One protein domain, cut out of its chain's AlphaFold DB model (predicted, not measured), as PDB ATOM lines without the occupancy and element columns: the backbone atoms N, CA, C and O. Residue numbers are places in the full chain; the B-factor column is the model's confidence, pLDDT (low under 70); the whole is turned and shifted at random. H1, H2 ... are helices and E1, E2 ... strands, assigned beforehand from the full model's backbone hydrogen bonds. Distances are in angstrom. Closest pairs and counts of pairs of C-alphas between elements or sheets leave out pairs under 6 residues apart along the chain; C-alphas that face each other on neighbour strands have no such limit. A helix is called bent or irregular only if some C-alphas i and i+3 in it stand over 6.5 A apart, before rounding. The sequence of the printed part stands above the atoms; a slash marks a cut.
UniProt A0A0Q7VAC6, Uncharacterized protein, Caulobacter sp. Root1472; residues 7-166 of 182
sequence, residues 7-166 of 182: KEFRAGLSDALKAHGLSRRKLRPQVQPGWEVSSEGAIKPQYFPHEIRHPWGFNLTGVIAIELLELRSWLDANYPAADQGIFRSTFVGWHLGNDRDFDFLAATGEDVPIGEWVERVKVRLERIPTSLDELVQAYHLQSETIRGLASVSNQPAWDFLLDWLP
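This is residues 7 to 166 of the 182 residues of an uncharacterized protein of Caulobacter sp. Root1472 (UniProt A0A0Q7VAC6). A long, narrow sheet runs through the middle of an elongated domain, its spine the hairpin of E3 and E4, with the shorter E5 beside E4. H1 and H4 pack over the sheet and H3 over E4 near the turn of that hairpin, while H2, H5 and H6 gather round the sheet's other end and the small hairpin of E1 and E2 brings E2 close to E3. The printed part has 160 residues with six named helices and five named strands in the order H1 E1 E2 E3 E4 H2 E5 H3 H4 H5 H6, of mixed class; both sheets, E3 - E4 - E5 and E1 - E2, are antiparallel. It is compact, with a radius of gyration of the C-alphas of 16.8 A, and spans 54 by 34 by 27 A.

H1, residues 7 to 19, comes first. E1, residues 23 to 25, and E2, residues 34 to 36, form a hairpin, with N 25 and O 34 2.8 A apart. E3, residues 43 to 54, and E4, residues 57 to 68, form another, with N 46 and O 65 2.8 A apart. The closest C-alphas of E2 and E3, those of Glu 36 and Gln 46, are 4.8 A apart. H2, residues 69 to 78, is only just not on the sheet of E3 and E4, with 4 pairs of C-alphas within 10 A. E5, residues 92 to 97, is antiparallel to E4, with N 94 and O 64 2.7 A apart. H3, residues 99 to 108, lies over E4 at a height of 8.8 A over the sheet. H4, residues 114 to 126, runs along the strands at 22 degrees to E3 on the local plane, on the same face as H3. H1 and H4 make two layers with the sheet, helices on one face of it. Residues 12 to 17 of H1 touch residues 114 to 118 of H4, at a steep tilt of 49 degrees, the same way; the closest C-alphas, those of Ala 16 and Gly 115, are 5.7 A apart. H5, residues 132 to 140, is close to but not clearly touching H6, residues 152 to 166, which only grazes the sheet; the C-alphas of Val 136 and Leu 162 are their closest, 7.9 A apart. Every O i to N i+4 pair is within hydrogen-bond range in H1, H2, H4 and H5, against 4 of 6 in H3 and 8 of 11 in H6.

H1 begins at C-alpha 7, (5.233, 38.527, 41.764), and is 18.2 A long. E3 is 34.7 A long and E4 35.6 A, E4 ending at C-alpha 68, (27.626, 60.076, 34.177). E5 measures 16.9 A and H4 18.5 A. H6, 22.6 A long, ends at C-alpha 166, (36.172, 70.289, 26.018), and is irregular: C-alphas 153 and 156 are 7.6 A apart.

The two C-alphas farthest apart, those of Gly 109 and Pro 166, are 54.4 A apart. The printed part has no cut; the links from H2 to E5 and from H5 to H6 are long. The mean pLDDT of the printed part is 86.9, and residues 54 to 57 and 98 to 112 are under 70.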
ATOM      1  N   LYS A   7       4.645  38.163  40.469       83.00
ATOM      2  CA  LYS A   7       5.233  38.527  41.764       83.00
ATOM      3  C   LYS A   7       6.302  37.531  42.210       83.00
ATOM      4  O   LYS A   7       7.327  37.957  42.730       83.00
ATOM      5  N   GLU A   8       6.078  36.239  41.991       82.12
ATOM      6  CA  GLU A   8       7.046  35.185  42.322       82.12
ATOM      7  C   GLU A   8       8.268  35.272  41.410       82.12
ATOM      8  O   GLU A   8       9.396  35.213  41.888       82.12
ATOM      9  N   PHE A   9       8.053  35.531  40.117       80.19
ATOM     10  CA  PHE A   9       9.141  35.769  39.170       80.19
ATOM     11  C   PHE A   9      10.001  36.982  39.565       80.19
ATOM     12  O   PHE A   9      11.226  36.879  39.647       80.19
ATOM     13  N   ARG A  10       9.366  38.117  39.894       85.19
ATOM     14  CA  ARG A  10      10.045  39.321  40.408       85.19
ATOM     15  C   ARG A  10      10.870  39.040  41.660       85.19
ATOM     16  O   ARG A  10      11.984  39.548  41.778       85.19
ATOM     17  N   ALA A  11      10.305  38.280  42.598       88.19
ATOM     18  CA  ALA A  11      10.983  37.912  43.832       88.19
ATOM     19  C   ALA A  11      12.214  37.045  43.534       88.19
ATOM     20  O   ALA A  11      13.313  37.418  43.935       88.19
ATOM     21  N   GLY A  12      12.060  35.991  42.724       88.31
ATOM     22  CA  GLY A  12      13.164  35.118  42.321       88.31
ATOM     23  C   GLY A  12      14.291  35.864  41.600       88.31
ATOM     24  O   GLY A  12      15.462  35.670  41.920       88.31
ATOM     25  N   LEU A  13      13.959  36.783  40.688       88.88
ATOM     26  CA  LEU A  13      14.956  37.617  40.012       88.88
ATOM     27  C   LEU A  13      15.669  38.572  40.980       88.88
ATOM     28  O   LEU A  13      16.889  38.714  40.922       88.88
ATOM     29  N   SER A  14      14.929  39.216  41.887       92.31
ATOM     30  CA  SER A  14      15.508  40.071  42.930       92.31
ATOM     31  C   SER A  14      16.451  39.288  43.846       92.31
ATOM     32  O   SER A  14      17.517  39.792  44.203       92.31
ATOM     33  N   ASP A  15      16.070  38.079  44.245       93.75
ATOM     34  CA  ASP A  15      16.879  37.239  45.124       93.75
ATOM     35  C   ASP A  15      18.142  36.750  44.415       93.75
ATOM     36  O   ASP A  15      19.227  36.827  44.991       93.75
ATOM     37  N   ALA A  16      18.042  36.379  43.136       92.75
ATOM     38  CA  ALA A  16      19.204  36.067  42.310       92.75
ATOM     39  C   ALA A  16      20.151  37.274  42.173       92.75
ATOM     40  O   ALA A  16      21.349  37.147  42.412       92.75
ATOM     41  N   LEU A  17      19.639  38.471  41.867       94.94
ATOM     42  CA  LEU A  17      20.457  39.690  41.763       94.94
ATOM     43  C   LEU A  17      21.238  39.970  43.056       94.94
ATOM     44  O   LEU A  17      22.441  40.229  43.003       94.94
ATOM     45  N   LYS A  18      20.585  39.840  44.216       95.56
ATOM     46  CA  LYS A  18      21.250  39.963  45.522       95.56
ATOM     47  C   LYS A  18      22.291  38.869  45.746       95.56
ATOM     48  O   LYS A  18      23.389  39.176  46.201       95.56
ATOM     49  N   ALA A  19      21.968  37.617  45.419       95.38
ATOM     50  CA  ALA A  19      22.878  36.484  45.581       95.38
ATOM     51  C   ALA A  19      24.164  36.642  44.750       95.38
ATOM     52  O   ALA A  19      25.236  36.239  45.190       95.38
ATOM     53  N   HIS A  20      24.083  37.304  43.592       95.19
ATOM     54  CA  HIS A  20      25.245  37.637  42.763       95.19
ATOM     55  C   HIS A  20      26.002  38.903  43.215       95.19
ATOM     56  O   HIS A  20      27.002  39.278  42.593       95.19
ATOM     57  N   GLY A  21      25.578  39.537  44.312       94.25
ATOM     58  CA  GLY A  21      26.246  40.687  44.922       94.25
ATOM     59  C   GLY A  21      25.825  42.044  44.358       94.25
ATOM     60  O   GLY A  21      26.505  43.037  44.613       94.25
ATOM     61  N   LEU A  22      24.727  42.117  43.597       96.38
ATOM     62  CA  LEU A  22      24.202  43.396  43.128       96.38
ATOM     63  C   LEU A  22      23.359  44.045  44.220       96.38
ATOM     64  O   LEU A  22      22.591  43.396  44.934       96.38
ATOM     65  N   SER A  23      23.465  45.365  44.302       95.06
ATOM     66  CA  SER A  23      22.693  46.177  45.233       95.06
ATOM     67  C   SER A  23      21.696  47.042  44.477       95.06
ATOM     68  O   SER A  23      21.938  47.460  43.345       95.06
ATOM     69  N   ARG A  24      20.541  47.303  45.090       94.25
ATOM     70  CA  ARG A  24      19.508  48.135  44.481       94.25
ATOM     71  C   ARG A  24      19.668  49.576  44.952       94.25
ATOM     72  O   ARG A  24      19.501  49.849  46.139       94.25
ATOM     73  N   ARG A  25      19.938  50.502  44.031       92.19
ATOM     74  CA  ARG A  25      20.216  51.907  44.345       92.19
ATOM     75  C   ARG A  25      19.407  52.872  43.498       92.19
ATOM     76  O   ARG A  25      19.255  52.730  42.286       92.19
ATOM     77  N   LYS A  26      18.919  53.915  44.164       91.44
ATOM     78  CA  LYS A  26      18.272  55.064  43.537       91.44
ATOM     79  C   LYS A  26      19.304  56.178  43.361       91.44
ATOM     80  O   LYS A  26      19.679  56.804  44.346       91.44
ATOM     81  N   LEU A  27      19.768  56.411  42.131       87.50
ATOM     82  CA  LEU A  27      20.747  57.476  41.856       87.50
ATOM     83  C   LEU A  27      20.120  58.873  41.885       87.50
ATOM     84  O   LEU A  27      20.805  59.843  42.189       87.50
ATOM     85  N   ARG A  28      18.816  58.983  41.588       85.19
ATOM     86  CA  ARG A  28      18.087  60.255  41.528       85.19
ATOM     87  C   ARG A  28      16.654  60.126  42.047       85.19
ATOM     88  O   ARG A  28      16.038  59.080  41.840       85.19
ATOM     89  N   PRO A  29      16.064  61.178  42.645       80.69
ATOM     90  CA  PRO A  29      14.693  61.140  43.159       80.69
ATOM     91  C   PRO A  29      13.628  60.759  42.119       80.69
ATOM     92  O   PRO A  29      12.677  60.057  42.465       80.69
ATOM     93  N   GLN A  30      13.791  61.181  40.862       79.00
ATOM     94  CA  GLN A  30      12.808  60.987  39.787       79.00
ATOM     95  C   GLN A  30      12.998  59.681  39.000       79.00
ATOM     96  O   GLN A  30      12.154  59.347  38.174       79.00
ATOM     97  N   VAL A  31      14.087  58.942  39.242       82.50
ATOM     98  CA  VAL A  31      14.414  57.711  38.511       82.50
ATOM     99  C   VAL A  31      14.102  56.499  39.386       82.50
ATOM    100  O   VAL A  31      14.270  56.524  40.607       82.50
ATOM    101  N   GLN A  32      13.614  55.427  38.768       86.69
ATOM    102  CA  GLN A  32      13.416  54.154  39.453       86.69
ATOM    103  C   GLN A  32      14.756  53.595  39.971       86.69
ATOM    104  O   GLN A  32      15.790  53.813  39.346       86.69
ATOM    105  N   PRO A  33      14.784  52.889  41.111       92.06
ATOM    106  CA  PRO A  33      16.020  52.305  41.613       92.06
ATOM    107  C   PRO A  33      16.485  51.143  40.723       92.06
ATOM    108  O   PRO A  33      15.730  50.185  40.520       92.06
ATOM    109  N   GLY A  34      17.721  51.234  40.236       93.81
ATOM    110  CA  GLY A  34      18.386  50.218  39.420       93.81
ATOM    111  C   GLY A  34      19.256  49.277  40.251       93.81
ATOM    112  O   GLY A  34      19.516  49.532  41.427       93.81
ATOM    113  N   TRP A  35      19.684  48.176  39.642       96.38
ATOM    114  CA  TRP A  35      20.621  47.221  40.232       96.38
ATOM    115  C   TRP A  35      22.038  47.529  39.777       96.38
ATOM    116  O   TRP A  35      22.288  47.604  38.580       96.38
ATOM    117  N   GLU A  36      22.966  47.694  40.707       94.69
ATOM    118  CA  GLU A  36      24.347  48.054  40.399       94.69
ATOM    119  C   GLU A  36      25.345  47.123  41.074       94.69
ATOM    120  O   GLU A  36      25.094  46.562  42.149       94.69
ATOM    121  N   VAL A  37      26.499  46.995  40.427       91.88
ATOM    122  CA  VAL A  37      27.717  46.491  41.054       91.88
ATOM    123  C   VAL A  37      28.381  47.638  41.811       91.88
ATOM    124  O   VAL A  37      28.308  48.795  41.386       91.88
ATOM    125  N   SER A  38      29.006  47.332  42.949       83.75
ATOM    126  CA  SER A  38      29.722  48.349  43.720       83.75
ATOM    127  C   SER A  38      30.828  48.953  42.857       83.75
ATOM    128  O   SER A  38      31.708  48.240  42.379       83.75
ATOM    129  N   SER A  39      30.765  50.261  42.629       80.00
ATOM    130  CA  SER A  39      31.763  50.998  41.858       80.00
ATOM    131  C   SER A  39      31.963  52.381  42.463       80.00
ATOM    132  O   SER A  39      30.999  53.090  42.775       80.00
ATOM    133  N   GLU A  40      33.219  52.793  42.622       80.62
ATOM    134  CA  GLU A  40      33.576  54.105  43.183       80.62
ATOM    135  C   GLU A  40      33.788  55.183  42.105       80.62
ATOM    136  O   GLU A  40      33.881  56.362  42.429       80.62
ATOM    137  N   GLY A  41      33.767  54.815  40.820       86.62
ATOM    138  CA  GLY A  41      34.049  55.735  39.713       86.62
ATOM    139  C   GLY A  41      32.943  56.749  39.385       86.62
ATOM    140  O   GLY A  41      31.835  56.711  39.931       86.62
ATOM    141  N   ALA A  42      33.258  57.658  38.458       90.50
ATOM    142  CA  ALA A  42      32.388  58.744  37.992       90.50
ATOM    143  C   ALA A  42      31.198  58.261  37.140       90.50
ATOM    144  O   ALA A  42      30.228  58.997  36.944       90.50
ATOM    145  N   ILE A  43      31.274  57.028  36.644       93.81
ATOM    146  CA  ILE A  43      30.235  56.378  35.848       93.81
ATOM    147  C   ILE A  43      29.532  55.351  36.725       93.81
ATOM    148  O   ILE A  43      30.190  54.556  37.396       93.81
ATOM    149  N   LYS A  44      28.197  55.356  36.712       94.06
ATOM    150  CA  LYS A  44      27.362  54.404  37.454       94.06
ATOM    151  C   LYS A  44      26.565  53.522  36.490       94.06
ATOM    152  O   LYS A  44      25.519  53.957  36.002       94.06
ATOM    153  N   PRO A  45      27.040  52.297  36.201       94.56
ATOM    154  CA  PRO A  45      26.270  51.302  35.468       94.56
ATOM    155  C   PRO A  45      25.127  50.754  36.324       94.56
ATOM    156  O   PRO A  45      25.337  50.351  37.468       94.56
ATOM    157  N   GLN A  46      23.925  50.698  35.762       94.75
ATOM    158  CA  GLN A  46      22.744  50.135  36.404       94.75
ATOM    159  C   GLN A  46      22.004  49.191  35.462       94.75
ATOM    160  O   GLN A  46      21.927  49.416  34.257       94.75
ATOM    161  N   TYR A  47      21.407  48.153  36.030       95.12
ATOM    162  CA  TYR A  47      20.507  47.237  35.352       95.12
ATOM    163  C   TYR A  47      19.068  47.433  35.829       95.12
ATOM    164  O   TYR A  47      18.774  47.433  37.029       95.12
ATOM    165  N   PHE A  48      18.160  47.567  34.870       93.50
ATOM    166  CA  PHE A  48      16.725  47.693  35.074       93.50
ATOM    167  C   PHE A  48      16.039  46.469  34.467       93.50
ATOM    168  O   PHE A  48      15.896  46.412  33.245       93.50
ATOM    169  N   PRO A  49      15.643  45.471  35.273       90.38
ATOM    170  CA  PRO A  49      14.913  44.327  34.750       90.38
ATOM    171  C   PRO A  49      13.557  44.772  34.195       90.38
ATOM    172  O   PRO A  49      12.846  45.562  34.819       90.38
ATOM    173  N   HIS A  50      13.222  44.244  33.024       84.25
ATOM    174  CA  HIS A  50      11.916  44.357  32.396       84.25
ATOM    175  C   HIS A  50      11.201  43.015  32.491       84.25
ATOM    176  O   HIS A  50      11.807  41.961  32.676       84.25
ATOM    177  N   GLU A  51       9.880  43.063  32.397       72.44
ATOM    178  CA  GLU A  51       9.050  41.882  32.549       72.44
ATOM    179  C   GLU A  51       8.070  41.816  31.402       72.44
ATOM    180  O   GLU A  51       7.255  42.722  31.207       72.44
ATOM    181  N   ILE A  52       8.140  40.718  30.665       71.81
ATOM    182  CA  ILE A  52       7.214  40.434  29.584       71.81
ATOM    183  C   ILE A  52       6.588  39.083  29.898       71.81
ATOM    184  O   ILE A  52       7.276  38.067  30.015       71.81
ATOM    185  N   ARG A  53       5.269  39.095  30.112       70.62
ATOM    186  CA  ARG A  53       4.479  37.881  30.318       70.62
ATOM    187  C   ARG A  53       4.080  37.320  28.961       70.62
ATOM    188  O   ARG A  53       3.387  37.995  28.204       70.62
ATOM    189  N   HIS A  54       4.427  36.066  28.724       68.75
ATOM    190  CA  HIS A  54       3.953  35.271  27.600       68.75
ATOM    191  C   HIS A  54       2.947  34.211  28.076       68.75
ATOM    192  O   HIS A  54       2.899  33.890  29.268       68.75
ATOM    193  N   PRO A  55       2.129  33.639  27.171       66.06
ATOM    194  CA  PRO A  55       1.225  32.538  27.514       66.06
ATOM    195  C   PRO A  55       1.937  31.313  28.107       66.06
ATOM    196  O   PRO A  55       1.333  30.578  28.880       66.06
ATOM    197  N   TRP A  56       3.212  31.116  27.762       65.00
ATOM    198  CA  TRP A  56       4.048  29.988  28.183       65.00
ATOM    199  C   TRP A  56       5.057  30.325  29.297       65.00
ATOM    200  O   TRP A  56       5.795  29.445  29.724       65.00
ATOM    201  N   GLY A  57       5.107  31.566  29.805       68.88
ATOM    202  CA  GLY A  57       6.045  31.932  30.874       68.88
ATOM    203  C   GLY A  57       6.407  33.417  30.938       68.88
ATOM    204  O   GLY A  57       5.631  34.283  30.535       68.88
ATOM    205  N   PHE A  58       7.596  33.713  31.468       72.06
ATOM    206  CA  PHE A  58       8.155  35.064  31.563       72.06
ATOM    207  C   PHE A  58       9.501  35.139  30.841       72.06
ATOM    208  O   PHE A  58      10.356  34.280  31.064       72.06
ATOM    209  N   ASN A  59       9.715  36.198  30.055       75.25
ATOM    210  CA  ASN A  59      11.015  36.461  29.439       75.25
ATOM    211  C   ASN A  59      11.892  37.281  30.391       75.25
ATOM    212  O   ASN A  59      11.446  38.262  30.993       75.25
ATOM    213  N   LEU A  60      13.158  36.876  30.517       79.56
ATOM    214  CA  LEU A  60      14.182  37.635  31.225       79.56
ATOM    215  C   LEU A  60      14.754  38.695  30.286       79.56
ATOM    216  O   LEU A  60      15.620  38.414  29.458       79.56
ATOM    217  N   THR A  61      14.262  39.920  30.426       84.81
ATOM    218  CA  THR A  61      14.750  41.074  29.673       84.81
ATOM    219  C   THR A  61      15.107  42.209  30.621       84.81
ATOM    220  O   THR A  61      14.800  42.192  31.817       84.81
ATOM    221  N   GLY A  62      15.818  43.206  30.113       90.94
ATOM    222  CA  GLY A  62      16.244  44.328  30.926       90.94
ATOM    223  C   GLY A  62      16.973  45.392  30.126       90.94
ATOM    224  O   GLY A  62      17.282  45.212  28.954       90.94
ATOM    225  N   VAL A  63      17.269  46.512  30.767       93.31
ATOM    226  CA  VAL A  63      18.106  47.572  30.205       93.31
ATOM    227  C   VAL A  63      19.331  47.736  31.084       93.31
ATOM    228  O   VAL A  63      19.205  47.969  32.284       93.31
ATOM    229  N   ILE A  64      20.518  47.639  30.488       94.31
ATOM    230  CA  ILE A  64      21.735  48.184  31.091       94.31
ATOM    231  C   ILE A  64      21.808  49.651  30.702       94.31
ATOM    232  O   ILE A  64      21.792  49.973  29.520       94.31
ATOM    233  N   ALA A  65      21.903  50.538  31.676       94.56
ATOM    234  CA  ALA A  65      22.114  51.958  31.453       94.56
ATOM    235  C   ALA A  65      23.324  52.451  32.235       94.56
ATOM    236  O   ALA A  65      23.730  51.839  33.222       94.56
ATOM    237  N   ILE A  66      23.895  53.564  31.793       94.81
ATOM    238  CA  ILE A  66      24.989  54.233  32.492       94.81
ATOM    239  C   ILE A  66      24.591  55.671  32.795       94.81
ATOM    240  O   ILE A  66      24.059  56.371  31.937       94.81
ATOM    241  N   GLU A  67      24.861  56.122  34.015       94.06
ATOM    242  CA  GLU A  67      24.770  57.531  34.395       94.06
ATOM    243  C   GLU A  67      26.179  58.111  34.549       94.06
ATOM    244  O   GLU A  67      27.056  57.474  35.135       94.06
ATOM    245  N   LEU A  68      26.380  59.327  34.042       95.06
ATOM    246  CA  LEU A  68      27.626  60.076  34.177       95.06
ATOM    247  C   LEU A  68      27.420  61.156  35.240       95.06
ATOM    248  O   LEU A  68      26.690  62.118  35.007       95.06
ATOM    249  N   LEU A  69      28.044  61.004  36.411       92.25
ATOM    250  CA  LEU A  69      27.758  61.879  37.554       92.25
ATOM    251  C   LEU A  69      28.104  63.349  37.281       92.25
ATOM    252  O   LEU A  69      27.337  64.235  37.646       92.25
ATOM    253  N   GLU A  70      29.217  63.609  36.596       92.25
ATOM    254  CA  GLU A  70      29.650  64.971  36.264       92.25
ATOM    255  C   GLU A  70      28.685  65.661  35.287       92.25
ATOM    256  O   GLU A  70      28.220  66.773  35.548       92.25
ATOM    257  N   LEU A  71      28.317  64.972  34.199       93.50
ATOM    258  CA  LEU A  71      27.328  65.474  33.243       93.50
ATOM    259  C   LEU A  71      25.982  65.712  33.935       93.50
ATOM    260  O   LEU A  71      25.322  66.715  33.671       93.50
ATOM    261  N   ARG A  72      25.585  64.823  34.854       92.75
ATOM    262  CA  ARG A  72      24.353  64.986  35.625       92.75
ATOM    263  C   ARG A  72      24.367  66.256  36.462       92.75
ATOM    264  O   ARG A  72      23.423  67.036  36.382       92.75
ATOM    265  N   SER A  73      25.426  66.474  37.239       92.12
ATOM    266  CA  SER A  73      25.566  67.682  38.054       92.12
ATOM    267  C   SER A  73      25.525  68.946  37.199       92.12
ATOM    268  O   SER A  73      24.879  69.920  37.579       92.12
ATOM    269  N   TRP A  74      26.150  68.920  36.021       93.12
ATOM    270  CA  TRP A  74      26.078  70.029  35.076       93.12
ATOM    271  C   TRP A  74      24.657  70.242  34.524       93.12
ATOM    272  O   TRP A  74      24.179  71.376  34.512       93.12
ATOM    273  N   LEU A  75      23.948  69.179  34.128       92.69
ATOM    274  CA  LEU A  75      22.568  69.263  33.633       92.69
ATOM    275  C   LEU A  75      21.620  69.848  34.683       92.69
ATOM    276  O   LEU A  75      20.830  70.730  34.360       92.69
ATOM    277  N   ASP A  76      21.711  69.384  35.929       91.81
ATOM    278  CA  ASP A  76      20.857  69.850  37.026       91.81
ATOM    279  C   ASP A  76      21.141  71.319  37.398       91.81
ATOM    280  O   ASP A  76      20.230  72.033  37.816       91.81
ATOM    281  N   ALA A  77      22.379  71.793  37.212       91.75
ATOM    282  CA  ALA A  77      22.754  73.185  37.462       91.75
ATOM    283  C   ALA A  77      22.308  74.158  36.355       91.75
ATOM    284  O   ALA A  77      22.122  75.342  36.628       91.75
ATOM    285  N   ASN A  78      22.154  73.680  35.116       91.25
ATOM    286  CA  ASN A  78      21.894  74.535  33.952       91.25
ATOM    287  C   ASN A  78      20.469  74.408  33.391       91.25
ATOM    288  O   ASN A  78      20.003  75.329  32.720       91.25
ATOM    289  N   TYR A  79      19.768  73.296  33.648       90.88
ATOM    290  CA  TYR A  79      18.460  73.009  33.056       90.88
ATOM    291  C   TYR A  79      17.481  72.430  34.085       90.88
ATOM    292  O   TYR A  79      17.823  71.496  34.819       90.88
ATOM    293  N   PRO A  80      16.215  72.888  34.091       89.38
ATOM    294  CA  PRO A  80      15.141  72.199  34.798       89.38
ATOM    295  C   PRO A  80      15.023  70.732  34.361       89.38
ATOM    296  O   PRO A  80      15.247  70.400  33.202       89.38
ATOM    297  N   ALA A  81      14.578  69.841  35.250       87.25
ATOM    298  CA  ALA A  81      14.491  68.405  34.948       87.25
ATOM    299  C   ALA A  81      13.604  68.060  33.729       87.25
ATOM    300  O   ALA A  81      13.846  67.060  33.054       87.25
ATOM    301  N   ALA A  82      12.578  68.870  33.442       86.19
ATOM    302  CA  ALA A  82      11.723  68.708  32.260       86.19
ATOM    303  C   ALA A  82      12.451  69.031  30.943       86.19
ATOM    304  O   ALA A  82      12.042  68.558  29.889       86.19
ATOM    305  N   ASP A  83      13.551  69.775  31.033       89.25
ATOM    306  CA  ASP A  83      14.280  70.377  29.921       89.25
ATOM    307  C   ASP A  83      15.592  69.661  29.593       89.25
ATOM    308  O   ASP A  83      16.320  70.062  28.690       89.25
ATOM    309  N   GLN A  84      15.881  68.568  30.299       90.31
ATOM    310  CA  GLN A  84      17.093  67.768  30.117       90.31
ATOM    311  C   GLN A  84      17.018  66.817  28.906       90.31
ATOM    312  O   GLN A  84      17.878  65.948  28.764       90.31
ATOM    313  N   GLY A  85      16.010  66.962  28.035       91.12
ATOM    314  CA  GLY A  85      15.902  66.265  26.749       91.12
ATOM    315  C   GLY A  85      16.103  64.750  26.847       91.12
ATOM    316  O   GLY A  85      15.498  64.081  27.694       91.12
ATOM    317  N   ILE A  86      16.977  64.204  25.995       91.75
ATOM    318  CA  ILE A  86      17.311  62.765  25.984       91.75
ATOM    319  C   ILE A  86      17.965  62.274  27.289       91.75
ATOM    320  O   ILE A  86      17.915  61.083  27.583       91.75
ATOM    321  N   PHE A  87      18.517  63.175  28.111       92.94
ATOM    322  CA  PHE A  87      19.210  62.849  29.362       92.94
ATOM    323  C   PHE A  87      18.299  62.855  30.592       92.94
ATOM    324  O   PHE A  87      18.778  62.775  31.725       92.94
ATOM    325  N   ARG A  88      16.976  62.967  30.418       86.19
ATOM    326  CA  ARG A  88      16.027  63.058  31.538       86.19
ATOM    327  C   ARG A  88      16.139  61.887  32.519       86.19
ATOM    328  O   ARG A  88      16.012  62.105  33.725       86.19
ATOM    329  N   SER A  89      16.398  60.679  32.026       85.44
ATOM    330  CA  SER A  89      16.482  59.467  32.852       85.44
ATOM    331  C   SER A  89      17.920  59.091  33.193       85.44
ATOM    332  O   SER A  89      18.255  58.978  34.366       85.44
ATOM    333  N   THR A  90      18.748  58.895  32.169       91.38
ATOM    334  CA  THR A  90      20.129  58.407  32.265       91.38
ATOM    335  C   THR A  90      20.953  58.975  31.106       91.38
ATOM    336  O   THR A  90      20.385  59.704  30.290       91.38
ATOM    337  N   PHE A  91      22.255  58.684  31.019       95.00
ATOM    338  CA  PHE A  91      23.049  59.115  29.864       95.00
ATOM    339  C   PHE A  91      22.694  58.286  28.621       95.00
ATOM    340  O   PHE A  91      22.159  58.833  27.661       95.00
ATOM    341  N   VAL A  92      22.916  56.968  28.657       95.25
ATOM    342  CA  VAL A  92      22.531  56.037  27.577       95.25
ATOM    343  C   VAL A  92      22.079  54.690  28.139       95.25
ATOM    344  O   VAL A  92      22.436  54.324  29.261       95.25
ATOM    345  N   GLY A  93      21.299  53.946  27.350       93.62
ATOM    346  CA  GLY A  93      20.778  52.628  27.712       93.62
ATOM    347  C   GLY A  93      20.872  51.615  26.573       93.62
ATOM    348  O   GLY A  93      20.834  51.966  25.396       93.62
ATOM    349  N   TRP A  94      20.981  50.344  26.939       92.56
ATOM    350  CA  TRP A  94      21.051  49.195  26.054       92.56
ATOM    351  C   TRP A  94      20.076  48.122  26.528       92.56
ATOM    352  O   TRP A  94      20.220  47.577  27.624       92.56
ATOM    353  N   HIS A  95      19.084  47.813  25.692       90.62
ATOM    354  CA  HIS A  95      18.159  46.719  25.958       90.62
ATOM    355  C   HIS A  95      18.824  45.361  25.708       90.62
ATOM    356  O   HIS A  95      19.366  45.096  24.633       90.62
ATOM    357  N   LEU A  96      18.722  44.489  26.702       86.44
ATOM    358  CA  LEU A  96      19.109  43.092  26.669       86.44
ATOM    359  C   LEU A  96      17.848  42.234  26.697       86.44
ATOM    360  O   LEU A  96      17.064  42.296  27.643       86.44
ATOM    361  N   GLY A  97      17.688  41.401  25.678       76.62
ATOM    362  CA  GLY A  97      16.741  40.296  25.678       76.62
ATOM    363  C   GLY A  97      17.467  39.038  25.237       76.62
ATOM    364  O   GLY A  97      18.393  39.110  24.428       76.62
ATOM    365  N   ASN A  98      17.078  37.898  25.789       64.25
ATOM    366  CA  ASN A  98      17.580  36.595  25.357       64.25
ATOM    367  C   ASN A  98      16.428  35.759  24.792       64.25
ATOM    368  O   ASN A  98      16.305  34.569  25.069       64.25
ATOM    369  N   ASP A  99      15.572  36.447  24.028       60.03
ATOM    370  CA  ASP A  99      14.271  35.955  23.583       60.03
ATOM    371  C   ASP A  99      14.418  34.630  22.827       60.03
ATOM    372  O   ASP A  99      13.755  33.668  23.161       60.03
ATOM    373  N   ARG A 100      15.391  34.487  21.916       55.88
ATOM    374  CA  ARG A 100      15.543  33.244  21.134       55.88
ATOM    375  C   ARG A 100      15.891  31.990  21.943       55.88
ATOM    376  O   ARG A 100      15.325  30.937  21.665       55.88
ATOM    377  N   ASP A 101      16.814  32.087  22.897       55.81
ATOM    378  CA  ASP A 101      17.263  30.916  23.665       55.81
ATOM    379  C   ASP A 101      16.245  30.543  24.754       55.81
ATOM    380  O   ASP A 101      16.041  29.365  25.039       55.81
ATOM    381  N   PHE A 102      15.562  31.535  25.342       58.81
ATOM    382  CA  PHE A 102      14.563  31.292  26.387       58.81
ATOM    383  C   PHE A 102      13.151  31.046  25.855       58.81
ATOM    384  O   PHE A 102      12.415  30.312  26.507       58.81
ATOM    385  N   ASP A 103      12.783  31.552  24.675       57.78
ATOM    386  CA  ASP A 103      11.520  31.190  24.014       57.78
ATOM    387  C   ASP A 103      11.488  29.681  23.720       57.78
ATOM    388  O   ASP A 103      10.442  29.051  23.862       57.78
ATOM    389  N   PHE A 104      12.638  29.082  23.377       56.03
ATOM    390  CA  PHE A 104      12.767  27.634  23.203       56.03
ATOM    391  C   PHE A 104      12.572  26.880  24.526       56.03
ATOM    392  O   PHE A 104      11.721  25.999  24.599       56.03
ATOM    393  N   LEU A 105      13.297  27.257  25.586       61.59
ATOM    394  CA  LEU A 105      13.223  26.591  26.897       61.59
ATOM    395  C   LEU A 105      11.842  26.732  27.558       61.59
ATOM    396  O   LEU A 105      11.309  25.787  28.138       61.59
ATOM    397  N   ALA A 106      11.216  27.900  27.423       58.69
ATOM    398  CA  ALA A 106       9.872  28.128  27.931       58.69
ATOM    399  C   ALA A 106       8.810  27.355  27.123       58.69
ATOM    400  O   ALA A 106       7.823  26.896  27.696       58.69
ATOM    401  N   ALA A 107       9.022  27.145  25.816       59.62
ATOM    402  CA  ALA A 107       8.166  26.292  24.990       59.62
ATOM    403  C   ALA A 107       8.327  24.789  25.298       59.62
ATOM    404  O   ALA A 107       7.368  24.037  25.119       59.62
ATOM    405  N   THR A 108       9.496  24.346  25.777       61.72
ATOM    406  CA  THR A 108       9.738  22.947  26.184       61.72
ATOM    407  C   THR A 108       9.354  22.654  27.638       61.72
ATOM    408  O   THR A 108       9.331  21.490  28.038       61.72
ATOM    409  N   GLY A 109       8.977  23.675  28.418       59.03
ATOM    410  CA  GLY A 109       8.598  23.536  29.829       59.03
ATOM    411  C   GLY A 109       9.788  23.388  30.781       59.03
ATOM    412  O   GLY A 109       9.603  22.969  31.925       59.03
ATOM    413  N   GLU A 110      10.994  23.718  30.319       64.12
ATOM    414  CA  GLU A 110      12.205  23.742  31.134       64.12
ATOM    415  C   GLU A 110      12.257  25.009  32.002       64.12
ATOM    416  O   GLU A 110      11.736  26.069  31.641       64.12
ATOM    417  N   ASP A 111      12.861  24.905  33.190       64.44
ATOM    418  CA  ASP A 111      12.984  26.051  34.091       64.44
ATOM    419  C   ASP A 111      13.977  27.077  33.509       64.44
ATOM    420  O   ASP A 111      15.087  26.746  33.090       64.44
ATOM    421  N   VAL A 112      13.591  28.355  33.507       66.94
ATOM    422  CA  VAL A 112      14.440  29.449  33.014       66.94
ATOM    423  C   VAL A 112      15.626  29.660  33.978       66.94
ATOM    424  O   VAL A 112      15.392  29.930  35.161       66.94
ATOM    425  N   PRO A 113      16.895  29.616  33.523       78.38
ATOM    426  CA  PRO A 113      18.078  29.761  34.375       78.38
ATOM    427  C   PRO A 113      18.318  31.228  34.785       78.38
ATOM    428  O   PRO A 113      19.216  31.914  34.292       78.38
ATOM    429  N   ILE A 114      17.508  31.719  35.731       83.75
ATOM    430  CA  ILE A 114      17.566  33.096  36.258       83.75
ATOM    431  C   ILE A 114      18.973  33.452  36.769       83.75
ATOM    432  O   ILE A 114      19.449  34.556  36.512       83.75
ATOM    433  N   GLY A 115      19.648  32.530  37.464       85.69
ATOM    434  CA  GLY A 115      20.997  32.753  38.000       85.69
ATOM    435  C   GLY A 115      22.036  33.026  36.910       85.69
ATOM    436  O   GLY A 115      22.723  34.043  36.955       85.69
ATOM    437  N   GLU A 116      22.088  32.186  35.874       85.25
ATOM    438  CA  GLU A 116      23.019  32.370  34.751       85.25
ATOM    439  C   GLU A 116      22.764  33.681  34.000       85.25
ATOM    440  O   GLU A 116      23.697  34.378  33.592       85.25
ATOM    441  N   TRP A 117      21.493  34.051  33.824       85.06
ATOM    442  CA  TRP A 117      21.140  35.339  33.234       85.06
ATOM    443  C   TRP A 117      21.674  36.507  34.067       85.06
ATOM    444  O   TRP A 117      22.309  37.420  33.534       85.06
ATOM    445  N   VAL A 118      21.449  36.468  35.380       90.88
ATOM    446  CA  VAL A 118      21.933  37.492  36.308       90.88
ATOM    447  C   VAL A 118      23.461  37.567  36.309       90.88
ATOM    448  O   VAL A 118      24.007  38.670  36.275       90.88
ATOM    449  N   GLU A 119      24.162  36.436  36.279       91.00
ATOM    450  CA  GLU A 119      25.622  36.401  36.165       91.00
ATOM    451  C   GLU A 119      26.104  37.092  34.883       91.00
ATOM    452  O   GLU A 119      26.983  37.954  34.914       91.00
ATOM    453  N   ARG A 120      25.468  36.795  33.746       88.69
ATOM    454  CA  ARG A 120      25.759  37.441  32.460       88.69
ATOM    455  C   ARG A 120      25.505  38.950  32.485       88.69
ATOM    456  O   ARG A 120      26.202  39.694  31.787       88.69
ATOM    457  N   VAL A 121      24.499  39.412  33.227       91.75
ATOM    458  CA  VAL A 121      24.238  40.844  33.438       91.75
ATOM    459  C   VAL A 121      25.337  41.459  34.300       91.75
ATOM    460  O   VAL A 121      25.904  42.479  33.913       91.75
ATOM    461  N   LYS A 122      25.691  40.820  35.418       94.38
ATOM    462  CA  LYS A 122      26.764  41.266  36.313       94.38
ATOM    463  C   LYS A 122      28.080  41.463  35.564       94.38
ATOM    464  O   LYS A 122      28.638  42.553  35.604       94.38
ATOM    465  N   VAL A 123      28.520  40.452  34.814       92.44
ATOM    466  CA  VAL A 123      29.771  40.506  34.039       92.44
ATOM    467  C   VAL A 123      29.763  41.667  33.042       92.44
ATOM    468  O   VAL A 123      30.794  42.295  32.812       92.44
ATOM    469  N   ARG A 124      28.609  41.990  32.441       92.12
ATOM    470  CA  ARG A 124      28.490  43.159  31.557       92.12
ATOM    471  C   ARG A 124      28.614  44.470  32.324       92.12
ATOM    472  O   ARG A 124      29.315  45.354  31.849       92.12
ATOM    473  N   LEU A 125      27.974  44.589  33.488       94.06
ATOM    474  CA  LEU A 125      28.084  45.780  34.332       94.06
ATOM    475  C   LEU A 125      29.529  46.021  34.790       94.06
ATOM    476  O   LEU A 125      29.999  47.149  34.718       94.06
ATOM    477  N   GLU A 126      30.246  44.972  35.201       93.94
ATOM    478  CA  GLU A 126      31.639  45.057  35.678       93.94
ATOM    479  C   GLU A 126      32.642  45.430  34.580       93.94
ATOM    480  O   GLU A 126      33.712  45.956  34.871       93.94
ATOM    481  N   ARG A 127      32.311  45.168  33.311       92.88
ATOM    482  CA  ARG A 127      33.163  45.506  32.158       92.88
ATOM    483  C   ARG A 127      32.999  46.941  31.673       92.88
ATOM    484  O   ARG A 127      33.791  47.381  30.837       92.88
ATOM    485  N   ILE A 128      31.963  47.644  32.120       94.12
ATOM    486  CA  ILE A 128      31.750  49.033  31.726       94.12
ATOM    487  C   ILE A 128      32.810  49.894  32.424       94.12
ATOM    488  O   ILE A 128      32.930  49.816  33.649       94.12
ATOM    489  N   PRO A 129      33.561  50.727  31.678       94.25
ATOM    490  CA  PRO A 129      34.531  51.634  32.274       94.25
ATOM    491  C   PRO A 129      33.904  52.524  33.346       94.25
ATOM    492  O   PRO A 129      32.776  52.998  33.195       94.25
ATOM    493  N   THR A 130      34.644  52.764  34.429       92.69
ATOM    494  CA  THR A 130      34.147  53.561  35.563       92.69
ATOM    495  C   THR A 130      34.697  54.990  35.577       92.69
ATOM    496  O   THR A 130      34.195  55.833  36.328       92.69
ATOM    497  N   SER A 131      35.672  55.286  34.710       93.69
ATOM    498  CA  SER A 131      36.203  56.626  34.455       93.69
ATOM    499  C   SER A 131      35.754  57.170  33.093       93.69
ATOM    500  O   SER A 131      35.521  56.420  32.142       93.69
ATOM    501  N   LEU A 132      35.622  58.495  33.003       92.94
ATOM    502  CA  LEU A 132      35.129  59.163  31.798       92.94
ATOM    503  C   LEU A 132      36.096  59.014  30.616       92.94
ATOM    504  O   LEU A 132      35.651  58.754  29.501       92.94
ATOM    505  N   ASP A 133      37.401  59.106  30.872       93.38
ATOM    506  CA  ASP A 133      38.434  58.979  29.841       93.38
ATOM    507  C   ASP A 133      38.447  57.571  29.229       93.38
ATOM    508  O   ASP A 133      38.426  57.427  28.005       93.38
ATOM    509  N   GLU A 134      38.385  56.522  30.057       95.06
ATOM    510  CA  GLU A 134      38.311  55.138  29.572       95.06
ATOM    511  C   GLU A 134      37.014  54.871  28.800       95.06
ATOM    512  O   GLU A 134      37.026  54.140  27.809       95.06
ATOM    513  N   LEU A 135      35.888  55.456  29.226       95.56
ATOM    514  CA  LEU A 135      34.612  55.310  28.524       95.56
ATOM    515  C   LEU A 135      34.660  55.946  27.132       95.56
ATOM    516  O   LEU A 135      34.235  55.326  26.157       95.56
ATOM    517  N   VAL A 136      35.187  57.167  27.034       95.38
ATOM    518  CA  VAL A 136      35.345  57.888  25.763       95.38
ATOM    519  C   VAL A 136      36.312  57.146  24.845       95.38
ATOM    520  O   VAL A 136      36.022  56.954  23.665       95.38
ATOM    521  N   GLN A 137      37.427  56.651  25.385       96.06
ATOM    522  CA  GLN A 137      38.357  55.820  24.630       96.06
ATOM    523  C   GLN A 137      37.682  54.537  24.125       96.06
ATOM    524  O   GLN A 137      37.810  54.199  22.948       96.06
ATOM    525  N   ALA A 138      36.927  53.840  24.979       95.44
ATOM    526  CA  ALA A 138      36.182  52.645  24.593       95.44
ATOM    527  C   ALA A 138      35.148  52.938  23.493       95.44
ATOM    528  O   ALA A 138      34.954  52.101  22.611       95.44
ATOM    529  N   TYR A 139      34.525  54.121  23.510       96.00
ATOM    530  CA  TYR A 139      33.597  54.568  22.469       96.00
ATOM    531  C   TYR A 139      34.303  54.802  21.133       96.00
ATOM    532  O   TYR A 139      33.891  54.238  20.120       96.00
ATOM    533  N   HIS A 140      35.416  55.538  21.127       94.81
ATOM    534  CA  HIS A 140      36.204  55.766  19.912       94.81
ATOM    535  C   HIS A 140      36.755  54.476  19.298       94.81
ATOM    536  O   HIS A 140      36.774  54.336  18.077       94.81
ATOM    537  N   LEU A 141      37.175  53.524  20.135       94.94
ATOM    538  CA  LEU A 141      37.678  52.221  19.695       94.94
ATOM    539  C   LEU A 141      36.566  51.234  19.313       94.94
ATOM    540  O   LEU A 141      36.879  50.114  18.917       94.94
ATOM    541  N   GLN A 142      35.291  51.619  19.445       89.06
ATOM    542  CA  GLN A 142      34.134  50.743  19.223       89.06
ATOM    543  C   GLN A 142      34.235  49.435  20.025       89.06
ATOM    544  O   GLN A 142      33.947  48.348  19.526       89.06
ATOM    545  N   SER A 143      34.676  49.541  21.280       91.25
ATOM    546  CA  SER A 143      34.943  48.389  22.138       91.25
ATOM    547  C   SER A 143      33.703  47.514  22.332       91.25
ATOM    548  O   SER A 143      32.612  47.998  22.653       91.25
ATOM    549  N   GLU A 144      33.902  46.195  22.278       87.38
ATOM    550  CA  GLU A 144      32.878  45.197  22.604       87.38
ATOM    551  C   GLU A 144      32.264  45.389  23.991       87.38
ATOM    552  O   GLU A 144      31.099  45.056  24.208       87.38
ATOM    553  N   THR A 145      33.026  45.951  24.933       85.50
ATOM    554  CA  THR A 145      32.584  46.155  26.319       85.50
ATOM    555  C   THR A 145      31.388  47.092  26.432       85.50
ATOM    556  O   THR A 145      30.571  46.919  27.334       85.50
ATOM    557  N   ILE A 146      31.256  48.048  25.510       92.44
ATOM    558  CA  ILE A 146      30.177  49.038  25.518       92.44
ATOM    559  C   ILE A 146      29.362  49.045  24.222       92.44
ATOM    560  O   ILE A 146      28.525  49.925  24.052       92.44
ATOM    561  N   ARG A 147      29.559  48.074  23.320       89.94
ATOM    562  CA  ARG A 147      28.947  48.031  21.977       89.94
ATOM    563  C   ARG A 147      27.448  48.351  21.976       89.94
ATOM    564  O   ARG A 147      26.981  49.122  21.147       89.94
ATOM    565  N   GLY A 148      26.688  47.783  22.913       89.38
ATOM    566  CA  GLY A 148      25.252  48.047  23.012       89.38
ATOM    567  C   GLY A 148      24.901  49.464  23.480       89.38
ATOM    568  O   GLY A 148      23.906  50.027  23.033       89.38
ATOM    569  N   LEU A 149      25.731  50.065  24.336       94.25
ATOM    570  CA  LEU A 149      25.599  51.460  24.778       94.25
ATOM    571  C   LEU A 149      26.048  52.438  23.681       94.25
ATOM    572  O   LEU A 149      25.503  53.535  23.588       94.25
ATOM    573  N   ALA A 150      26.985  52.021  22.828       94.00
ATOM    574  CA  ALA A 150      27.499  52.746  21.667       94.00
ATOM    575  C   ALA A 150      26.646  52.560  20.391       94.00
ATOM    576  O   ALA A 150      27.108  52.853  19.290       94.00
ATOM    577  N   SER A 151      25.417  52.047  20.510       90.19
ATOM    578  CA  SER A 151      24.532  51.836  19.363       90.19
ATOM    579  C   SER A 151      24.154  53.151  18.666       90.19
ATOM    580  O   SER A 151      24.135  54.223  19.273       90.19
ATOM    581  N   VAL A 152      23.760  53.058  17.391       88.69
ATOM    582  CA  VAL A 152      23.319  54.211  16.579       88.69
ATOM    583  C   VAL A 152      22.159  54.971  17.233       88.69
ATOM    584  O   VAL A 152      22.093  56.193  17.148       88.69
ATOM    585  N   SER A 153      21.265  54.283  17.952       88.19
ATOM    586  CA  SER A 153      20.156  54.938  18.661       88.19
ATOM    587  C   SER A 153      20.620  55.872  19.782       88.19
ATOM    588  O   SER A 153      19.890  56.789  20.145       88.19
ATOM    589  N   ASN A 154      21.820  55.648  20.323       93.06
ATOM    590  CA  ASN A 154      22.420  56.469  21.371       93.06
ATOM    591  C   ASN A 154      23.405  57.509  20.816       93.06
ATOM    592  O   ASN A 154      23.954  58.290  21.589       93.06
ATOM    593  N   GLN A 155      23.640  57.543  19.502       92.88
ATOM    594  CA  GLN A 155      24.636  58.421  18.886       92.88
ATOM    595  C   GLN A 155      24.469  59.910  19.253       92.88
ATOM    596  O   GLN A 155      25.463  60.504  19.662       92.88
ATOM    597  N   PRO A 156      23.255  60.502  19.277       93.56
ATOM    598  CA  PRO A 156      23.094  61.903  19.679       93.56
ATOM    599  C   PRO A 156      23.572  62.217  21.106       93.56
ATOM    600  O   PRO A 156      24.014  63.329  21.381       93.56
ATOM    601  N   ALA A 157      23.482  61.250  22.028       95.19
ATOM    602  CA  ALA A 157      23.991  61.403  23.388       95.19
ATOM    603  C   ALA A 157      25.525  61.412  23.409       95.19
ATOM    604  O   ALA A 157      26.128  62.241  24.090       95.19
ATOM    605  N   TRP A 158      26.149  60.516  22.644       96.19
ATOM    606  CA  TRP A 158      27.603  60.438  22.525       96.19
ATOM    607  C   TRP A 158      28.200  61.659  21.832       96.19
ATOM    608  O   TRP A 158      29.155  62.226  22.356       96.19
ATOM    609  N   ASP A 159      27.608  62.110  20.726       95.12
ATOM    610  CA  ASP A 159      28.045  63.317  20.016       95.12
ATOM    611  C   ASP A 159      28.002  64.535  20.952       95.12
ATOM    612  O   ASP A 159      28.979  65.274  21.075       95.12
ATOM    613  N   PHE A 160      26.909  64.685  21.711       95.19
ATOM    614  CA  PHE A 160      26.799  65.737  22.719       95.19
ATOM    615  C   PHE A 160      27.880  65.624  23.800       95.19
ATOM    616  O   PHE A 160      28.474  66.635  24.171       95.19
ATOM    617  N   LEU A 161      28.147  64.418  24.316       95.06
ATOM    618  CA  LEU A 161      29.186  64.211  25.326       95.06
ATOM    619  C   LEU A 161      30.559  64.646  24.799       95.06
ATOM    620  O   LEU A 161      31.271  65.368  25.497       95.06
ATOM    621  N   LEU A 162      30.918  64.242  23.578       95.06
ATOM    622  CA  LEU A 162      32.199  64.578  22.951       95.06
ATOM    623  C   LEU A 162      32.363  66.086  22.730       95.06
ATOM    624  O   LEU A 162      33.449  66.618  22.961       95.06
ATOM    625  N   ASP A 163      31.289  66.786  22.366       93.56
ATOM    626  CA  ASP A 163      31.298  68.245  22.218       93.56
ATOM    627  C   ASP A 163      31.324  68.986  23.564       93.56
ATOM    628  O   ASP A 163      31.901  70.076  23.671       93.56
ATOM    629  N   TRP A 164      30.692  68.412  24.592       93.56
ATOM    630  CA  TRP A 164      30.598  68.989  25.933       93.56
ATOM    631  C   TRP A 164      31.896  68.848  26.734       93.56
ATOM    632  O   TRP A 164      32.287  69.787  27.426       93.56
ATOM    633  N   LEU A 165      32.605  67.722  26.617       92.62
ATOM    634  CA  LEU A 165      33.864  67.444  27.325       92.62
ATOM    635  C   LEU A 165      34.917  68.572  27.259       92.62
ATOM    636  O   LEU A 165      35.448  68.946  28.308       92.62
ATOM    637  N   PRO A 166      35.233  69.168  26.092       91.25
ATOM    638  CA  PRO A 166      36.172  70.289  26.018       91.25
ATOM    639  C   PRO A 166      35.579  71.623  26.510       91.25
ATOM    640  O   PRO A 166      36.313  72.594  26.678       91.25
TER     641      PRO A 166